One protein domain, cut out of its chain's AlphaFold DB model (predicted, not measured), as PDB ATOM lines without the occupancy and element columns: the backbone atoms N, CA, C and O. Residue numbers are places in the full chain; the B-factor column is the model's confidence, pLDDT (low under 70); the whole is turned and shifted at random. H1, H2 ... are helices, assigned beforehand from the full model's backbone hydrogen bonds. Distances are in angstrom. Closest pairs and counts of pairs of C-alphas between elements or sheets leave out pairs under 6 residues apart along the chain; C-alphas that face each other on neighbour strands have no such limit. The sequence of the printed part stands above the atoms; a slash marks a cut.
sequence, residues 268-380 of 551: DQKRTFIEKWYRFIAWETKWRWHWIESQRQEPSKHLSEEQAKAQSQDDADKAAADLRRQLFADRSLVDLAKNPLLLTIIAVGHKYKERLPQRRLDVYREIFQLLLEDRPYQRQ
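AT A GLANCE: This is residues 268 to 380 of the 551 residues of the protein "NACHT domain-containing protein" of Leptolyngbya sp. SIOISBB (UniProt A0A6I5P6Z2). H1 and H2 make a long helical hairpin with H3, H4 and H5 as a head at one end. Residues 371 to 380 stick out. The printed part, 113 residues with five named helices, is all helix and loose: radius of gyration of the C-alphas 16.9 A, spans 51 by 36 by 25 A.

HOW THE PARTS SIT: H1, residues 268 to 294, and H2, residues 305 to 329, form a hairpin, closest C-alphas Tyr 278 and Ala 316, 4.8 A. H3, residues 331 to 336, follows by a tight link. H4, residues 340 to 351, only just touches H1, with 3 pairs of C-alphas within 8 A. H5, residues 357 to 379, touches H4, closest C-alphas Gly 349 and Val 363, 6.4 A. In H2, H3 and H4 every O i to N i+4 pair is within hydrogen-bond range; H1 has 21 of 23, H5 14 of 19.

IN THESE COORDINATES: H1 begins at C-alpha 268, (-45.170, -39.732, 7.885); H5 ends at C-alpha 379, (-56.847, -16.755, 23.866).

THE WHOLE: At residues 353 to 359 pLDDT is under 70.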
ATOM      1  N   ASP A 268     -46.406 -40.380   8.332       95.06
ATOM      2  CA  ASP A 268     -45.170 -39.732   7.885       95.06
ATOM      3  C   ASP A 268     -45.036 -38.310   8.437       95.06
ATOM      4  O   ASP A 268     -43.961 -37.929   8.895       95.06
ATOM      5  N   GLN A 269     -46.136 -37.553   8.503       96.38
ATOM      6  CA  GLN A 269     -46.184 -36.258   9.184       96.38
ATOM      7  C   GLN A 269     -45.907 -36.415  10.682       96.38
ATOM      8  O   GLN A 269     -45.128 -35.638  11.229       96.38
ATOM      9  N   LYS A 270     -46.457 -37.454  11.333       97.25
ATOM     10  CA  LYS A 270     -46.160 -37.767  12.744       97.25
ATOM     11  C   LYS A 270     -44.668 -38.035  12.957       97.25
ATOM     12  O   LYS A 270     -44.070 -37.442  13.847       97.25
ATOM     13  N   ARG A 271     -44.051 -38.884  12.123       97.56
ATOM     14  CA  ARG A 271     -42.602 -39.173  12.182       97.56
ATOM     15  C   ARG A 271     -41.771 -37.910  11.980       97.56
ATOM     16  O   ARG A 271     -40.912 -37.619  12.802       97.56
ATOM     17  N   THR A 272     -42.093 -37.140  10.941       97.12
ATOM     18  CA  THR A 272     -41.392 -35.894  10.606       97.12
ATOM     19  C   THR A 272     -41.478 -34.888  11.750       97.12
ATOM     20  O   THR A 272     -40.477 -34.270  12.099       97.12
ATOM     21  N   PHE A 273     -42.658 -34.742  12.357       96.81
ATOM     22  CA  PHE A 273     -42.851 -33.870  13.511       96.81
ATOM     23  C   PHE A 273     -41.978 -34.311  14.686       96.81
ATOM     24  O   PHE A 273     -41.243 -33.492  15.223       96.81
ATOM     25  N   ILE A 274     -42.015 -35.597  15.053       96.44
ATOM     26  CA  ILE A 274     -41.233 -36.142  16.174       96.44
ATOM     27  C   ILE A 274     -39.730 -35.916  15.957       96.44
ATOM     28  O   ILE A 274     -39.030 -35.487  16.871       96.44
ATOM     29  N   GLU A 275     -39.236 -36.164  14.746       96.25
ATOM     30  CA  GLU A 275     -37.826 -35.974  14.392       96.25
ATOM     31  C   GLU A 275     -37.416 -34.500  14.480       96.25
ATOM     32  O   GLU A 275     -36.444 -34.167  15.158       96.25
ATOM     33  N   LYS A 276     -38.181 -33.601  13.851       95.81
ATOM     34  CA  LYS A 276     -37.928 -32.156  13.916       95.81
ATOM     35  C   LYS A 276     -37.986 -31.624  15.346       95.81
ATOM     36  O   LYS A 276     -37.106 -30.874  15.764       95.81
ATOM     37  N   TRP A 277     -38.989 -32.058  16.105       93.81
ATOM     38  CA  TRP A 277     -39.178 -31.705  17.505       93.81
ATOM     39  C   TRP A 277     -37.955 -32.066  18.348       93.81
ATOM     40  O   TRP A 277     -37.387 -31.198  19.010       93.81
ATOM     41  N   TYR A 278     -37.502 -33.324  18.305       94.06
ATOM     42  CA  TYR A 278     -36.359 -33.749  19.113       94.06
ATOM     43  C   TYR A 278     -35.041 -33.138  18.658       94.06
ATOM     44  O   TYR A 278     -34.229 -32.804  19.520       94.06
ATOM     45  N   ARG A 279     -34.839 -32.917  17.352       94.44
ATOM     46  CA  ARG A 279     -33.667 -32.185  16.849       94.44
ATOM     47  C   ARG A 279     -33.584 -30.788  17.449       94.44
ATOM     48  O   ARG A 279     -32.551 -30.419  18.004       94.44
ATOM     49  N   PHE A 280     -34.690 -30.050  17.391       92.69
ATOM     50  CA  PHE A 280     -34.779 -28.709  17.954       92.69
ATOM     51  C   PHE A 280     -34.545 -28.722  19.470       92.69
ATOM     52  O   PHE A 280     -33.707 -27.999  20.006       92.69
ATOM     53  N   ILE A 281     -35.263 -29.596  20.173       89.62
ATOM     54  CA  ILE A 281     -35.247 -29.657  21.630       89.62
ATOM     55  C   ILE A 281     -33.888 -30.103  22.187       89.62
ATOM     56  O   ILE A 281     -33.426 -29.522  23.174       89.62
ATOM     57  N   ALA A 282     -33.250 -31.116  21.597       91.88
ATOM     58  CA  ALA A 282     -31.934 -31.589  22.029       91.88
ATOM     59  C   ALA A 282     -30.881 -30.480  21.899       91.88
ATOM     60  O   ALA A 282     -30.070 -30.283  22.810       91.88
ATOM     61  N   TRP A 283     -30.951 -29.704  20.814       92.12
ATOM     62  CA  TRP A 283     -30.063 -28.573  20.601       92.12
ATOM     63  C   TRP A 283     -30.322 -27.461  21.620       92.12
ATOM     64  O   TRP A 283     -29.441 -27.140  22.418       92.12
ATOM     65  N   GLU A 284     -31.541 -26.919  21.656       88.88
ATOM     66  CA  GLU A 284     -31.847 -25.726  22.451       88.88
ATOM     67  C   GLU A 284     -31.767 -25.956  23.960       88.88
ATOM     68  O   GLU A 284     -31.395 -25.050  24.705       88.88
ATOM     69  N   THR A 285     -32.100 -27.159  24.438       84.62
ATOM     70  CA  THR A 285     -32.193 -27.409  25.887       84.62
ATOM     71  C   THR A 285     -30.977 -28.097  26.494       84.62
ATOM     72  O   THR A 285     -30.836 -28.076  27.714       84.62
ATOM     73  N   LYS A 286     -30.079 -28.662  25.678       89.00
ATOM     74  CA  LYS A 286     -28.900 -29.397  26.159       89.00
ATOM     75  C   LYS A 286     -27.628 -28.972  25.429       89.00
ATOM     76  O   LYS A 286     -26.724 -28.399  26.039       89.00
ATOM     77  N   TRP A 287     -27.543 -29.222  24.127       92.44
ATOM     78  CA  TRP A 287     -26.264 -29.161  23.411       92.44
ATOM     79  C   TRP A 287     -25.759 -27.753  23.122       92.44
ATOM     80  O   TRP A 287     -24.553 -27.520  23.210       92.44
ATOM     81  N   ARG A 288     -26.654 -26.789  22.892       90.44
ATOM     82  CA  ARG A 288     -26.289 -25.376  22.750       90.44
ATOM     83  C   ARG A 288     -25.579 -24.855  24.002       90.44
ATOM     84  O   ARG A 288     -24.556 -24.180  23.894       90.44
ATOM     85  N   TRP A 289     -26.083 -25.210  25.184       88.75
ATOM     86  CA  TRP A 289     -25.464 -24.844  26.460       88.75
ATOM     87  C   TRP A 289     -24.128 -25.544  26.678       88.75
ATOM     88  O   TRP A 289     -23.156 -24.875  27.019       88.75
ATOM     89  N   HIS A 290     -24.041 -26.855  26.428       89.94
ATOM     90  CA  HIS A 290     -22.770 -27.583  26.525       89.94
ATOM     91  C   HIS A 290     -21.697 -27.006  25.600       89.94
ATOM     92  O   HIS A 290     -20.547 -26.861  26.015       89.94
ATOM     93  N   TRP A 291     -22.065 -26.634  24.374       92.12
ATOM     94  CA  TRP A 291     -21.152 -25.988  23.441       92.12
ATOM     95  C   TRP A 291     -20.663 -24.635  23.969       92.12
ATOM     96  O   TRP A 291     -19.451 -24.452  24.085       92.12
ATOM     97  N   ILE A 292     -21.572 -23.728  24.352       91.12
ATOM     98  CA  ILE A 292     -21.220 -22.402  24.895       91.12
ATOM     99  C   ILE A 292     -20.325 -22.536  26.132       91.12
ATOM    100  O   ILE A 292     -19.322 -21.834  26.249       91.12
ATOM    101  N   GLU A 293     -20.664 -23.446  27.042       91.44
ATOM    102  CA  GLU A 293     -19.912 -23.642  28.278       91.44
ATOM    103  C   GLU A 293     -18.536 -24.264  28.014       91.44
ATOM    104  O   GLU A 293     -17.560 -23.881  28.656       91.44
ATOM    105  N   SER A 294     -18.408 -25.147  27.017       91.69
ATOM    106  CA  SER A 294     -17.106 -25.703  26.630       91.69
ATOM    107  C   SER A 294     -16.119 -24.624  26.172       91.69
ATOM    108  O   SER A 294     -14.932 -24.747  26.456       91.69
ATOM    109  N   GLN A 295     -16.596 -23.525  25.566       90.44
ATOM    110  CA  GLN A 295     -15.738 -22.407  25.140       90.44
ATOM    111  C   GLN A 295     -15.108 -21.654  26.321       90.44
ATOM    112  O   GLN A 295     -14.128 -20.931  26.145       90.44
ATOM    113  N   ARG A 296     -15.667 -21.799  27.530       91.81
ATOM    114  CA  ARG A 296     -15.150 -21.180  28.762       91.81
ATOM    115  C   ARG A 296     -14.123 -22.053  29.481       91.81
ATOM    116  O   ARG A 296     -13.527 -21.605  30.456       91.81
ATOM    117  N   GLN A 297     -13.933 -23.288  29.025       88.69
ATOM    118  CA  GLN A 297     -12.994 -24.238  29.612       88.69
ATOM    119  C   GLN A 297     -11.614 -24.136  28.950       88.69
ATOM    120  O   GLN A 297     -11.387 -23.334  28.042       88.69
ATOM    121  N   GLU A 298     -10.669 -24.954  29.417       89.56
ATOM    122  CA  GLU A 298      -9.356 -25.090  28.781       89.56
ATOM    123  C   GLU A 298      -9.499 -25.543  27.313       89.56
ATOM    124  O   GLU A 298     -10.380 -26.357  27.023       89.56
ATOM    125  N   PRO A 299      -8.621 -25.095  26.390       87.06
ATOM    126  CA  PRO A 299      -8.733 -25.397  24.955       87.06
ATOM    127  C   PRO A 299      -8.844 -26.888  24.606       87.06
ATOM    128  O   PRO A 299      -9.462 -27.248  23.610       87.06
ATOM    129  N   SER A 300      -8.279 -27.771  25.432       87.00
ATOM    130  CA  SER A 300      -8.360 -29.230  25.273       87.00
ATOM    131  C   SER A 300      -9.768 -29.806  25.477       87.00
ATOM    132  O   SER A 300     -10.027 -30.933  25.063       87.00
ATOM    133  N   LYS A 301     -10.671 -29.051  26.116       86.06
ATOM    134  CA  LYS A 301     -12.067 -29.425  26.395       86.06
ATOM    135  C   LYS A 301     -13.075 -28.669  25.526       86.06
ATOM    136  O   LYS A 301     -14.279 -28.838  25.715       86.06
ATOM    137  N   HIS A 302     -12.611 -27.827  24.600       90.31
ATOM    138  CA  HIS A 302     -13.488 -27.095  23.687       90.31
ATOM    139  C   HIS A 302     -14.198 -28.076  22.759       90.31
ATOM    140  O   HIS A 302     -13.558 -28.840  22.038       90.31
ATOM    141  N   LEU A 303     -15.529 -28.031  22.752       88.81
ATOM    142  CA  LEU A 303     -16.311 -28.709  21.730       88.81
ATOM    143  C   LEU A 303     -16.358 -27.808  20.500       88.81
ATOM    144  O   LEU A 303     -16.737 -26.637  20.591       88.81
ATOM    145  N   SER A 304     -16.021 -28.353  19.335       92.12
ATOM    146  CA  SER A 304     -16.398 -27.697  18.084       92.12
ATOM    147  C   SER A 304     -17.924 -27.686  17.944       92.12
ATOM    148  O   SER A 304     -18.624 -28.559  18.464       92.12
ATOM    149  N   GLU A 305     -18.454 -26.697  17.225       91.31
ATOM    150  CA  GLU A 305     -19.894 -26.625  16.953       91.31
ATOM    151  C   GLU A 305     -20.383 -27.874  16.196       91.31
ATOM    152  O   GLU A 305     -21.469 -28.379  16.467       91.31
ATOM    153  N   GLU A 306     -19.556 -28.418  15.300       92.25
ATOM    154  CA  GLU A 306     -19.845 -29.645  14.555       92.25
ATOM    155  C   GLU A 306     -19.972 -30.864  15.480       92.25
ATOM    156  O   GLU A 306     -20.953 -31.599  15.387       92.25
ATOM    157  N   GLN A 307     -19.050 -31.036  16.435       92.00
ATOM    158  CA  GLN A 307     -19.138 -32.104  17.440       92.00
ATOM    159  C   GLN A 307     -20.389 -31.966  18.313       92.00
ATOM    160  O   GLN A 307     -21.079 -32.955  18.561       92.00
ATOM    161  N   ALA A 308     -20.709 -30.748  18.762       92.81
ATOM    162  CA  ALA A 308     -21.907 -30.504  19.559       92.81
ATOM    163  C   ALA A 308     -23.193 -30.804  18.770       92.81
ATOM    164  O   ALA A 308     -24.113 -31.418  19.308       92.81
ATOM    165  N   LYS A 309     -23.253 -30.420  17.487       92.81
ATOM    166  CA  LYS A 309     -24.387 -30.725  16.602       92.81
ATOM    167  C   LYS A 309     -24.520 -32.220  16.324       92.81
ATOM    168  O   LYS A 309     -25.633 -32.729  16.385       92.81
ATOM    169  N   ALA A 310     -23.416 -32.924  16.074       94.00
ATOM    170  CA  ALA A 310     -23.427 -34.370  15.862       94.00
ATOM    171  C   ALA A 310     -23.972 -35.110  17.092       94.00
ATOM    172  O   ALA A 310     -24.891 -35.916  16.981       94.00
ATOM    173  N   GLN A 311     -23.491 -34.759  18.286       94.50
ATOM    174  CA  GLN A 311     -23.974 -35.384  19.514       94.50
ATOM    175  C   GLN A 311     -25.431 -35.003  19.834       94.50
ATOM    176  O   GLN A 311     -26.193 -35.827  20.341       94.50
ATOM    177  N   SER A 312     -25.843 -33.779  19.491       94.88
ATOM    178  CA  SER A 312     -27.247 -33.363  19.561       94.88
ATOM    179  C   SER A 312     -28.146 -34.179  18.645       94.88
ATOM    180  O   SER A 312     -29.259 -34.519  19.042       94.88
ATOM    181  N   GLN A 313     -27.678 -34.486  17.436       95.19
ATOM    182  CA  GLN A 313     -28.406 -35.300  16.473       95.19
ATOM    183  C   GLN A 313     -28.551 -36.743  16.974       95.19
ATOM    184  O   GLN A 313     -29.657 -37.273  16.946       95.19
ATOM    185  N   ASP A 314     -27.487 -37.339  17.515       96.06
ATOM    186  CA  ASP A 314     -27.529 -38.692  18.084       96.06
ATOM    187  C   ASP A 314     -28.519 -38.812  19.253       96.06
ATOM    188  O   ASP A 314     -29.279 -39.780  19.343       96.06
ATOM    189  N   ASP A 315     -28.521 -37.835  20.165       93.94
ATOM    190  CA  ASP A 315     -29.464 -37.796  21.288       93.94
ATOM    191  C   ASP A 315     -30.907 -37.615  20.797       93.94
ATOM    192  O   ASP A 315     -31.822 -38.290  21.280       93.94
ATOM    193  N   ALA A 316     -31.109 -36.730  19.813       95.56
ATOM    194  CA  ALA A 316     -32.408 -36.503  19.197       95.56
ATOM    195  C   ALA A 316     -32.945 -37.767  18.517       95.56
ATOM    196  O   ALA A 316     -34.105 -38.120  18.724       95.56
ATOM    197  N   ASP A 317     -32.111 -38.477  17.756       96.81
ATOM    198  CA  ASP A 317     -32.513 -39.667  17.007       96.81
ATOM    199  C   ASP A 317     -32.883 -40.825  17.942       96.81
ATOM    200  O   ASP A 317     -33.877 -41.515  17.704       96.81
ATOM    201  N   LYS A 318     -32.158 -40.998  19.057       95.12
ATOM    202  CA  LYS A 318     -32.510 -41.981  20.098       95.12
ATOM    203  C   LYS A 318     -33.866 -41.671  20.731       95.12
ATOM    204  O   LYS A 318     -34.720 -42.555  20.796       95.12
ATOM    205  N   ALA A 319     -34.082 -40.426  21.160       92.88
ATOM    206  CA  ALA A 319     -35.335 -40.013  21.792       92.88
ATOM    207  C   ALA A 319     -36.525 -40.068  20.816       92.88
ATOM    208  O   ALA A 319     -37.615 -40.514  21.180       92.88
ATOM    209  N   ALA A 320     -36.314 -39.676  19.557       96.00
ATOM    210  CA  ALA A 320     -37.314 -39.762  18.501       96.00
ATOM    211  C   ALA A 320     -37.679 -41.216  18.176       96.00
ATOM    212  O   ALA A 320     -38.861 -41.535  18.032       96.00
ATOM    213  N   ALA A 321     -36.688 -42.108  18.075       95.88
ATOM    214  CA  ALA A 321     -36.916 -43.532  17.848       95.88
ATOM    215  C   ALA A 321     -37.698 -44.171  19.004       95.88
ATOM    216  O   ALA A 321     -38.611 -44.963  18.761       95.88
ATOM    217  N   ASP A 322     -37.379 -43.790  20.243       92.75
ATOM    218  CA  ASP A 322     -38.093 -44.235  21.433       92.75
ATOM    219  C   ASP A 322     -39.564 -43.793  21.423       92.75
ATOM    220  O   ASP A 322     -40.458 -44.645  21.459       92.75
ATOM    221  N   LEU A 323     -39.826 -42.491  21.239       92.94
ATOM    222  CA  LEU A 323     -41.193 -41.976  21.154       92.94
ATOM    223  C   LEU A 323     -41.967 -42.639  20.013       92.94
ATOM    224  O   LEU A 323     -43.105 -43.055  20.201       92.94
ATOM    225  N   ARG A 324     -41.366 -42.770  18.826       95.38
ATOM    226  CA  ARG A 324     -42.012 -43.424  17.680       95.38
ATOM    227  C   ARG A 324     -42.416 -44.855  18.017       95.38
ATOM    228  O   ARG A 324     -43.536 -45.248  17.704       95.38
ATOM    229  N   ARG A 325     -41.525 -45.632  18.635       92.44
ATOM    230  CA  ARG A 325     -41.812 -47.016  19.024       92.44
ATOM    231  C   ARG A 325     -42.985 -47.082  19.999       92.44
ATOM    232  O   ARG A 325     -43.871 -47.902  19.792       92.44
ATOM    233  N   GLN A 326     -43.003 -46.225  21.019       89.19
ATOM    234  CA  GLN A 326     -44.079 -46.197  22.012       89.19
ATOM    235  C   GLN A 326     -45.404 -45.697  21.408       89.19
ATOM    236  O   GLN A 326     -46.435 -46.332  21.591       89.19
ATOM    237  N   LEU A 327     -45.371 -44.615  20.623       90.56
ATOM    238  CA  LEU A 327     -46.544 -44.044  19.958       90.56
ATOM    239  C   LEU A 327     -47.194 -45.048  19.003       90.56
ATOM    240  O   LEU A 327     -48.393 -45.267  19.084       90.56
ATOM    241  N   PHE A 328     -46.423 -45.659  18.098       91.75
ATOM    242  CA  PHE A 328     -46.972 -46.566  17.082       91.75
ATOM    243  C   PHE A 328     -47.330 -47.959  17.618       91.75
ATOM    244  O   PHE A 328     -47.957 -48.726  16.890       91.75
ATOM    245  N   ALA A 329     -46.962 -48.278  18.862       86.81
ATOM    246  CA  ALA A 329     -47.422 -49.480  19.552       86.81
ATOM    247  C   ALA A 329     -48.827 -49.315  20.167       86.81
ATOM    248  O   ALA A 329     -49.477 -50.320  20.442       86.81
ATOM    249  N   ASP A 330     -49.315 -48.082  20.349       81.19
ATOM    250  CA  ASP A 330     -50.619 -47.800  20.957       81.19
ATOM    251  C   ASP A 330     -51.563 -47.105  19.961       81.19
ATOM    252  O   ASP A 330     -51.410 -45.927  19.629       81.19
ATOM    253  N   ARG A 331     -52.591 -47.833  19.506       82.06
ATOM    254  CA  ARG A 331     -53.580 -47.336  18.535       82.06
ATOM    255  C   ARG A 331     -54.277 -46.055  19.001       82.06
ATOM    256  O   ARG A 331     -54.493 -45.160  18.187       82.06
ATOM    257  N   SER A 332     -54.594 -45.948  20.288       80.31
ATOM    258  CA  SER A 332     -55.285 -44.782  20.840       80.31
ATOM    259  C   SER A 332     -54.419 -43.521  20.757       80.31
ATOM    260  O   SER A 332     -54.894 -42.458  20.354       80.31
ATOM    261  N   LEU A 333     -53.118 -43.648  21.047       85.06
ATOM    262  CA  LEU A 333     -52.163 -42.550  20.936       85.06
ATOM    263  C   LEU A 333     -51.916 -42.195  19.468       85.06
ATOM    264  O   LEU A 333     -51.826 -41.012  19.137       85.06
ATOM    265  N   VAL A 334     -51.866 -43.185  18.566       89.81
ATOM    266  CA  VAL A 334     -51.797 -42.939  17.114       89.81
ATOM    267  C   VAL A 334     -52.998 -42.127  16.635       89.81
ATOM    268  O   VAL A 334     -52.818 -41.234  15.797       89.81
ATOM    269  N   ASP A 335     -54.196 -42.428  17.135       86.88
ATOM    270  CA  ASP A 335     -55.424 -41.722  16.777       86.88
ATOM    271  C   ASP A 335     -55.460 -40.298  17.352       86.88
ATOM    272  O   ASP A 335     -55.778 -39.366  16.612       86.88
ATOM    273  N   LEU A 336     -55.033 -40.082  18.600       87.00
ATOM    274  CA  LEU A 336     -54.864 -38.730  19.160       87.00
ATOM    275  C   LEU A 336     -53.832 -37.910  18.371       87.00
ATOM    276  O   LEU A 336     -54.064 -36.749  18.040       87.00
ATOM    277  N   ALA A 337     -52.713 -38.530  17.990       91.94
ATOM    278  CA  ALA A 337     -51.625 -37.893  17.251       91.94
ATOM    279  C   ALA A 337     -51.974 -37.502  15.801       91.94
ATOM    280  O   ALA A 337     -51.122 -36.968  15.088       91.94
ATOM    281  N   LYS A 338     -53.202 -37.765  15.327       91.25
ATOM    282  CA  LYS A 338     -53.738 -37.148  14.100       91.25
ATOM    283  C   LYS A 338     -53.869 -35.630  14.247       91.25
ATOM    284  O   LYS A 338     -53.729 -34.915  13.257       91.25
ATOM    285  N   ASN A 339     -54.089 -35.151  15.471       90.00
ATOM    286  CA  ASN A 339     -54.129 -33.738  15.810       90.00
ATOM    287  C   ASN A 339     -52.712 -33.246  16.195       90.00
ATOM    288  O   ASN A 339     -52.153 -33.731  17.185       90.00
ATOM    289  N   PRO A 340     -52.121 -32.279  15.467       91.69
ATOM    290  CA  PRO A 340     -50.780 -31.750  15.739       91.69
ATOM    291  C   PRO A 340     -50.585 -31.228  17.168       91.69
ATOM    292  O   PRO A 340     -49.513 -31.413  17.750       91.69
ATOM    293  N   LEU A 341     -51.611 -30.607  17.757       87.12
ATOM    294  CA  LEU A 341     -51.552 -30.135  19.142       87.12
ATOM    295  C   LEU A 341     -51.390 -31.304  20.119       87.12
ATOM    296  O   LEU A 341     -50.524 -31.266  20.988       87.12
ATOM    297  N   LEU A 342     -52.176 -32.367  19.945       87.62
ATOM    298  CA  LEU A 342     -52.113 -33.541  20.816       87.62
ATOM    299  C   LEU A 342     -50.797 -34.302  20.635       87.62
ATOM    300  O   LEU A 342     -50.197 -34.726  21.619       87.62
ATOM    301  N   LEU A 343     -50.291 -34.407  19.401       91.81
ATOM    302  CA  LEU A 343     -48.958 -34.960  19.149       91.81
ATOM    303  C   LEU A 343     -47.857 -34.140  19.840       91.81
ATOM    304  O   LEU A 343     -46.901 -34.717  20.356       91.81
ATOM    305  N   THR A 344     -48.003 -32.813  19.882       88.69
ATOM    306  CA  THR A 344     -47.084 -31.945  20.627       88.69
ATOM    307  C   THR A 344     -47.102 -32.317  22.108       88.69
ATOM    308  O   THR A 344     -46.050 -32.647  22.640       88.69
ATOM    309  N   ILE A 345     -48.274 -32.378  22.749       84.62
ATOM    310  CA  ILE A 345     -48.409 -32.742  24.175       84.62
ATOM    311  C   ILE A 345     -47.796 -34.119  24.460       84.62
ATOM    312  O   ILE A 345     -47.021 -34.264  25.401       84.62
ATOM    313  N   ILE A 346     -48.056 -35.113  23.603       87.19
ATOM    314  CA  ILE A 346     -47.453 -36.451  23.713       87.19
ATOM    315  C   ILE A 346     -45.917 -36.366  23.674       87.19
ATOM    316  O   ILE A 346     -45.240 -36.981  24.500       87.19
ATOM    317  N   ALA A 347     -45.348 -35.594  22.743       89.06
ATOM    318  CA  ALA A 347     -43.900 -35.432  22.623       89.06
ATOM    319  C   ALA A 347     -43.285 -34.696  23.825       89.06
ATOM    320  O   ALA A 347     -42.174 -35.026  24.256       89.06
ATOM    321  N   VAL A 348     -44.006 -33.726  24.394       82.56
ATOM    322  CA  VAL A 348     -43.571 -33.032  25.608       82.56
ATOM    323  C   VAL A 348     -43.609 -33.956  26.822       82.56
ATOM    324  O   VAL A 348     -42.587 -34.104  27.495       82.56
ATOM    325  N   GLY A 349     -44.735 -34.631  27.062       78.88
ATOM    326  CA  GLY A 349     -44.883 -35.583  28.163       78.88
ATOM    327  C   GLY A 349     -43.843 -36.707  28.101       78.88
ATOM    328  O   GLY A 349     -43.268 -37.091  29.121       78.88
ATOM    329  N   HIS A 350     -43.507 -37.174  26.891       85.69
ATOM    330  CA  HIS A 350     -42.416 -38.124  26.687       85.69
ATOM    331  C   HIS A 350     -41.049 -37.544  27.082       85.69
ATOM    332  O   HIS A 350     -40.295 -38.196  27.803       85.69
ATOM    333  N   LYS A 351     -40.730 -36.310  26.665       80.19
ATOM    334  CA  LYS A 351     -39.427 -35.672  26.932       80.19
ATOM    335  C   LYS A 351     -39.090 -35.615  28.424       80.19
ATOM    336  O   LYS A 351     -37.945 -35.853  28.791       80.19
ATOM    337  N   TYR A 352     -40.047 -35.277  29.284       72.81
ATOM    338  CA  TYR A 352     -39.749 -35.064  30.705       72.81
ATOM    339  C   TYR A 352     -39.406 -36.342  31.471       72.81
ATOM    340  O   TYR A 352     -38.972 -36.274  32.619       72.81
ATOM    341  N   LYS A 353     -39.726 -37.507  30.904       62.28
ATOM    342  CA  LYS A 353     -40.179 -38.591  31.759       62.28
ATOM    343  C   LYS A 353     -39.928 -39.995  31.100       62.28
ATOM    344  O   LYS A 353     -39.919 -40.999  31.814       62.28
ATOM    345  N   GLU A 354     -39.670 -40.100  29.785       62.03
ATOM    346  CA  GLU A 354     -39.158 -41.269  28.997       62.03
ATOM    347  C   GLU A 354     -40.046 -42.538  28.861       62.03
ATOM    348  O   GLU A 354     -39.649 -43.533  28.261       62.03
ATOM    349  N   ARG A 355     -41.277 -42.545  29.388       60.41
ATOM    350  CA  ARG A 355     -42.219 -43.690  29.311       60.41
ATOM    351  C   ARG A 355     -43.661 -43.199  29.177       60.41
ATOM    352  O   ARG A 355     -44.202 -42.637  30.127       60.41
ATOM    353  N   LEU A 356     -44.280 -43.386  28.018       61.53
ATOM    354  CA  LEU A 356     -45.676 -43.029  27.749       61.53
ATOM    355  C   LEU A 356     -46.729 -43.935  28.423       61.53
ATOM    356  O   LEU A 356     -47.748 -43.377  28.825       61.53
ATOM    357  N   PRO A 357     -46.542 -45.263  28.607       52.44
ATOM    358  CA  PRO A 357     -47.638 -46.130  29.067       52.44
ATOM    359  C   PRO A 357     -48.114 -45.844  30.503       52.44
ATOM    360  O   PRO A 357     -49.295 -45.607  30.732       52.44
ATOM    361  N   GLN A 358     -47.184 -45.649  31.445       55.62
ATOM    362  CA  GLN A 358     -47.469 -45.178  32.821       55.62
ATOM    363  C   GLN A 358     -48.004 -43.738  32.885       55.62
ATOM    364  O   GLN A 358     -48.311 -43.221  33.957       55.62
ATOM    365  N   ARG A 359     -48.066 -43.062  31.737       63.44
ATOM    366  CA  ARG A 359     -48.389 -41.643  31.596       63.44
ATOM    367  C   ARG A 359     -49.522 -41.394  30.647       63.44
ATOM    368  O   ARG A 359     -49.775 -40.242  30.332       63.44
ATOM    369  N   ARG A 360     -50.243 -42.425  30.221       76.00
ATOM    370  CA  ARG A 360     -51.457 -42.176  29.463       76.00
ATOM    371  C   ARG A 360     -52.433 -41.357  30.309       76.00
ATOM    372  O   ARG A 360     -52.941 -40.360  29.826       76.00
ATOM    373  N   LEU A 361     -52.556 -41.650  31.606       80.31
ATOM    374  CA  LEU A 361     -53.283 -40.776  32.534       80.31
ATOM    375  C   LEU A 361     -52.704 -39.355  32.609       80.31
ATOM    376  O   LEU A 361     -53.463 -38.397  32.521       80.31
ATOM    377  N   ASP A 362     -51.384 -39.207  32.746       80.19
ATOM    378  CA  ASP A 362     -50.731 -37.889  32.817       80.19
ATOM    379  C   ASP A 362     -50.950 -37.074  31.530       80.19
ATOM    380  O   ASP A 362     -51.305 -35.904  31.602       80.19
ATOM    381  N   VAL A 363     -50.826 -37.695  30.353       80.75
ATOM    382  CA  VAL A 363     -51.075 -37.068  29.047       80.75
ATOM    383  C   VAL A 363     -52.518 -36.594  28.951       80.75
ATOM    384  O   VAL A 363     -52.758 -35.479  28.503       80.75
ATOM    385  N   TYR A 364     -53.490 -37.398  29.387       86.56
ATOM    386  CA  TYR A 364     -54.891 -36.982  29.360       86.56
ATOM    387  C   TYR A 364     -55.139 -35.845  30.354       86.56
ATOM    388  O   TYR A 364     -55.747 -34.851  29.971       86.56
ATOM    389  N   ARG A 365     -54.597 -35.917  31.576       87.00
ATOM    390  CA  ARG A 365     -54.656 -34.808  32.546       87.00
ATOM    391  C   ARG A 365     -54.076 -33.516  31.965       87.00
ATOM    392  O   ARG A 365     -54.715 -32.476  32.066       87.00
ATOM    393  N   GLU A 366     -52.920 -33.584  31.302       84.19
ATOM    394  CA  GLU A 366     -52.310 -32.435  30.617       84.19
ATOM    395  C   GLU A 366     -53.188 -31.912  29.469       84.19
ATOM    396  O   GLU A 366     -53.344 -30.703  29.322       84.19
ATOM    397  N   ILE A 367     -53.806 -32.795  28.675       85.62
ATOM    398  CA  ILE A 367     -54.738 -32.401  27.608       85.62
ATOM    399  C   ILE A 367     -55.954 -31.665  28.185       85.62
ATOM    400  O   ILE A 367     -56.325 -30.612  27.664       85.62
ATOM    401  N   PHE A 368     -56.579 -32.197  29.238       89.94
ATOM    402  CA  PHE A 368     -57.750 -31.577  29.856       89.94
ATOM    403  C   PHE A 368     -57.398 -30.242  30.517       89.94
ATOM    404  O   PHE A 368     -58.108 -29.269  30.278       89.94
ATOM    405  N   GLN A 369     -56.273 -30.156  31.236       88.75
ATOM    406  CA  GLN A 369     -55.762 -28.893  31.786       88.75
ATOM    407  C   GLN A 369     -55.567 -27.843  30.682       88.75
ATOM    408  O   GLN A 369     -56.072 -26.722  30.768       88.75
ATOM    409  N   LEU A 370     -54.907 -28.235  29.591       85.12
ATOM    410  CA  LEU A 370     -54.635 -27.349  28.471       85.12
ATOM    411  C   LEU A 370     -55.921 -26.844  27.803       85.12
ATOM    412  O   LEU A 370     -56.043 -25.653  27.512       85.12
ATOM    413  N   LEU A 371     -56.861 -27.745  27.501       86.81
ATOM    414  CA  LEU A 371     -58.059 -27.421  26.723       86.81
ATOM    415  C   LEU A 371     -59.137 -26.708  27.544       86.81
ATOM    416  O   LEU A 371     -59.846 -25.874  26.977       86.81
ATOM    417  N   LEU A 372     -59.261 -27.013  28.838       91.44
ATOM    418  CA  LEU A 372     -60.287 -26.446  29.719       91.44
ATOM    419  C   LEU A 372     -59.835 -25.196  30.480       91.44
ATOM    420  O   LEU A 372     -60.689 -24.474  30.977       91.44
ATOM    421  N   GLU A 373     -58.538 -24.902  30.570       89.31
ATOM    422  CA  GLU A 373     -58.063 -23.760  31.362       89.31
ATOM    423  C   GLU A 373     -57.005 -22.941  30.621       89.31
ATOM    424  O   GLU A 373     -57.268 -21.797  30.229       89.31
ATOM    425  N   ASP A 374     -55.836 -23.524  30.349       84.50
ATOM    426  CA  ASP A 374     -54.677 -22.728  29.937       84.50
ATOM    427  C   ASP A 374     -54.861 -22.074  28.557       84.50
ATOM    428  O   ASP A 374     -54.543 -20.896  28.353       84.50
ATOM    429  N   ARG A 375     -55.391 -22.817  27.578       82.25
ATOM    430  CA  ARG A 375     -55.607 -22.318  26.213       82.25
ATOM    431  C   ARG A 375     -56.755 -21.299  26.135       82.25
ATOM    432  O   ARG A 375     -56.521 -20.241  25.542       82.25
ATOM    433  N   PRO A 376     -57.957 -21.542  26.704       85.19
ATOM    434  CA  PRO A 376     -59.003 -20.517  26.810       85.19
ATOM    435  C   PRO A 376     -58.506 -19.221  27.460       85.19
ATOM    436  O   PRO A 376     -58.759 -18.128  26.945       85.19
ATOM    437  N   TYR A 377     -57.734 -19.337  28.547       83.56
ATOM    438  CA  TYR A 377     -57.150 -18.190  29.237       83.56
ATOM    439  C   TYR A 377     -56.223 -17.382  28.322       83.56
ATOM    440  O   TYR A 377     -56.385 -16.165  28.197       83.56
ATOM    441  N   GLN A 378     -55.289 -18.047  27.630       77.88
ATOM    442  CA  GLN A 378     -54.339 -17.378  26.735       77.88
ATOM    443  C   GLN A 378     -55.000 -16.726  25.515       77.88
ATOM    444  O   GLN A 378     -54.529 -15.689  25.047       77.88
ATOM    445  N   ARG A 379     -56.097 -17.298  25.010       73.69
ATOM    446  CA  ARG A 379     -56.847 -16.755  23.866       73.69
ATOM    447  C   ARG A 379     -57.802 -15.625  24.226       73.69
ATOM    448  O   ARG A 379     -58.379 -15.029  23.326       73.69
ATOM    449  N   GLN A 380     -57.985 -15.345  25.518       76.12
ATOM    450  CA  GLN A 380     -58.980 -14.395  26.030       76.12
ATOM    451  C   GLN A 380     -60.434 -14.760  25.670       76.12
ATOM    452  O   GLN A 380     -61.350 -13.982  25.916       76.12
TER     453      GLN A 380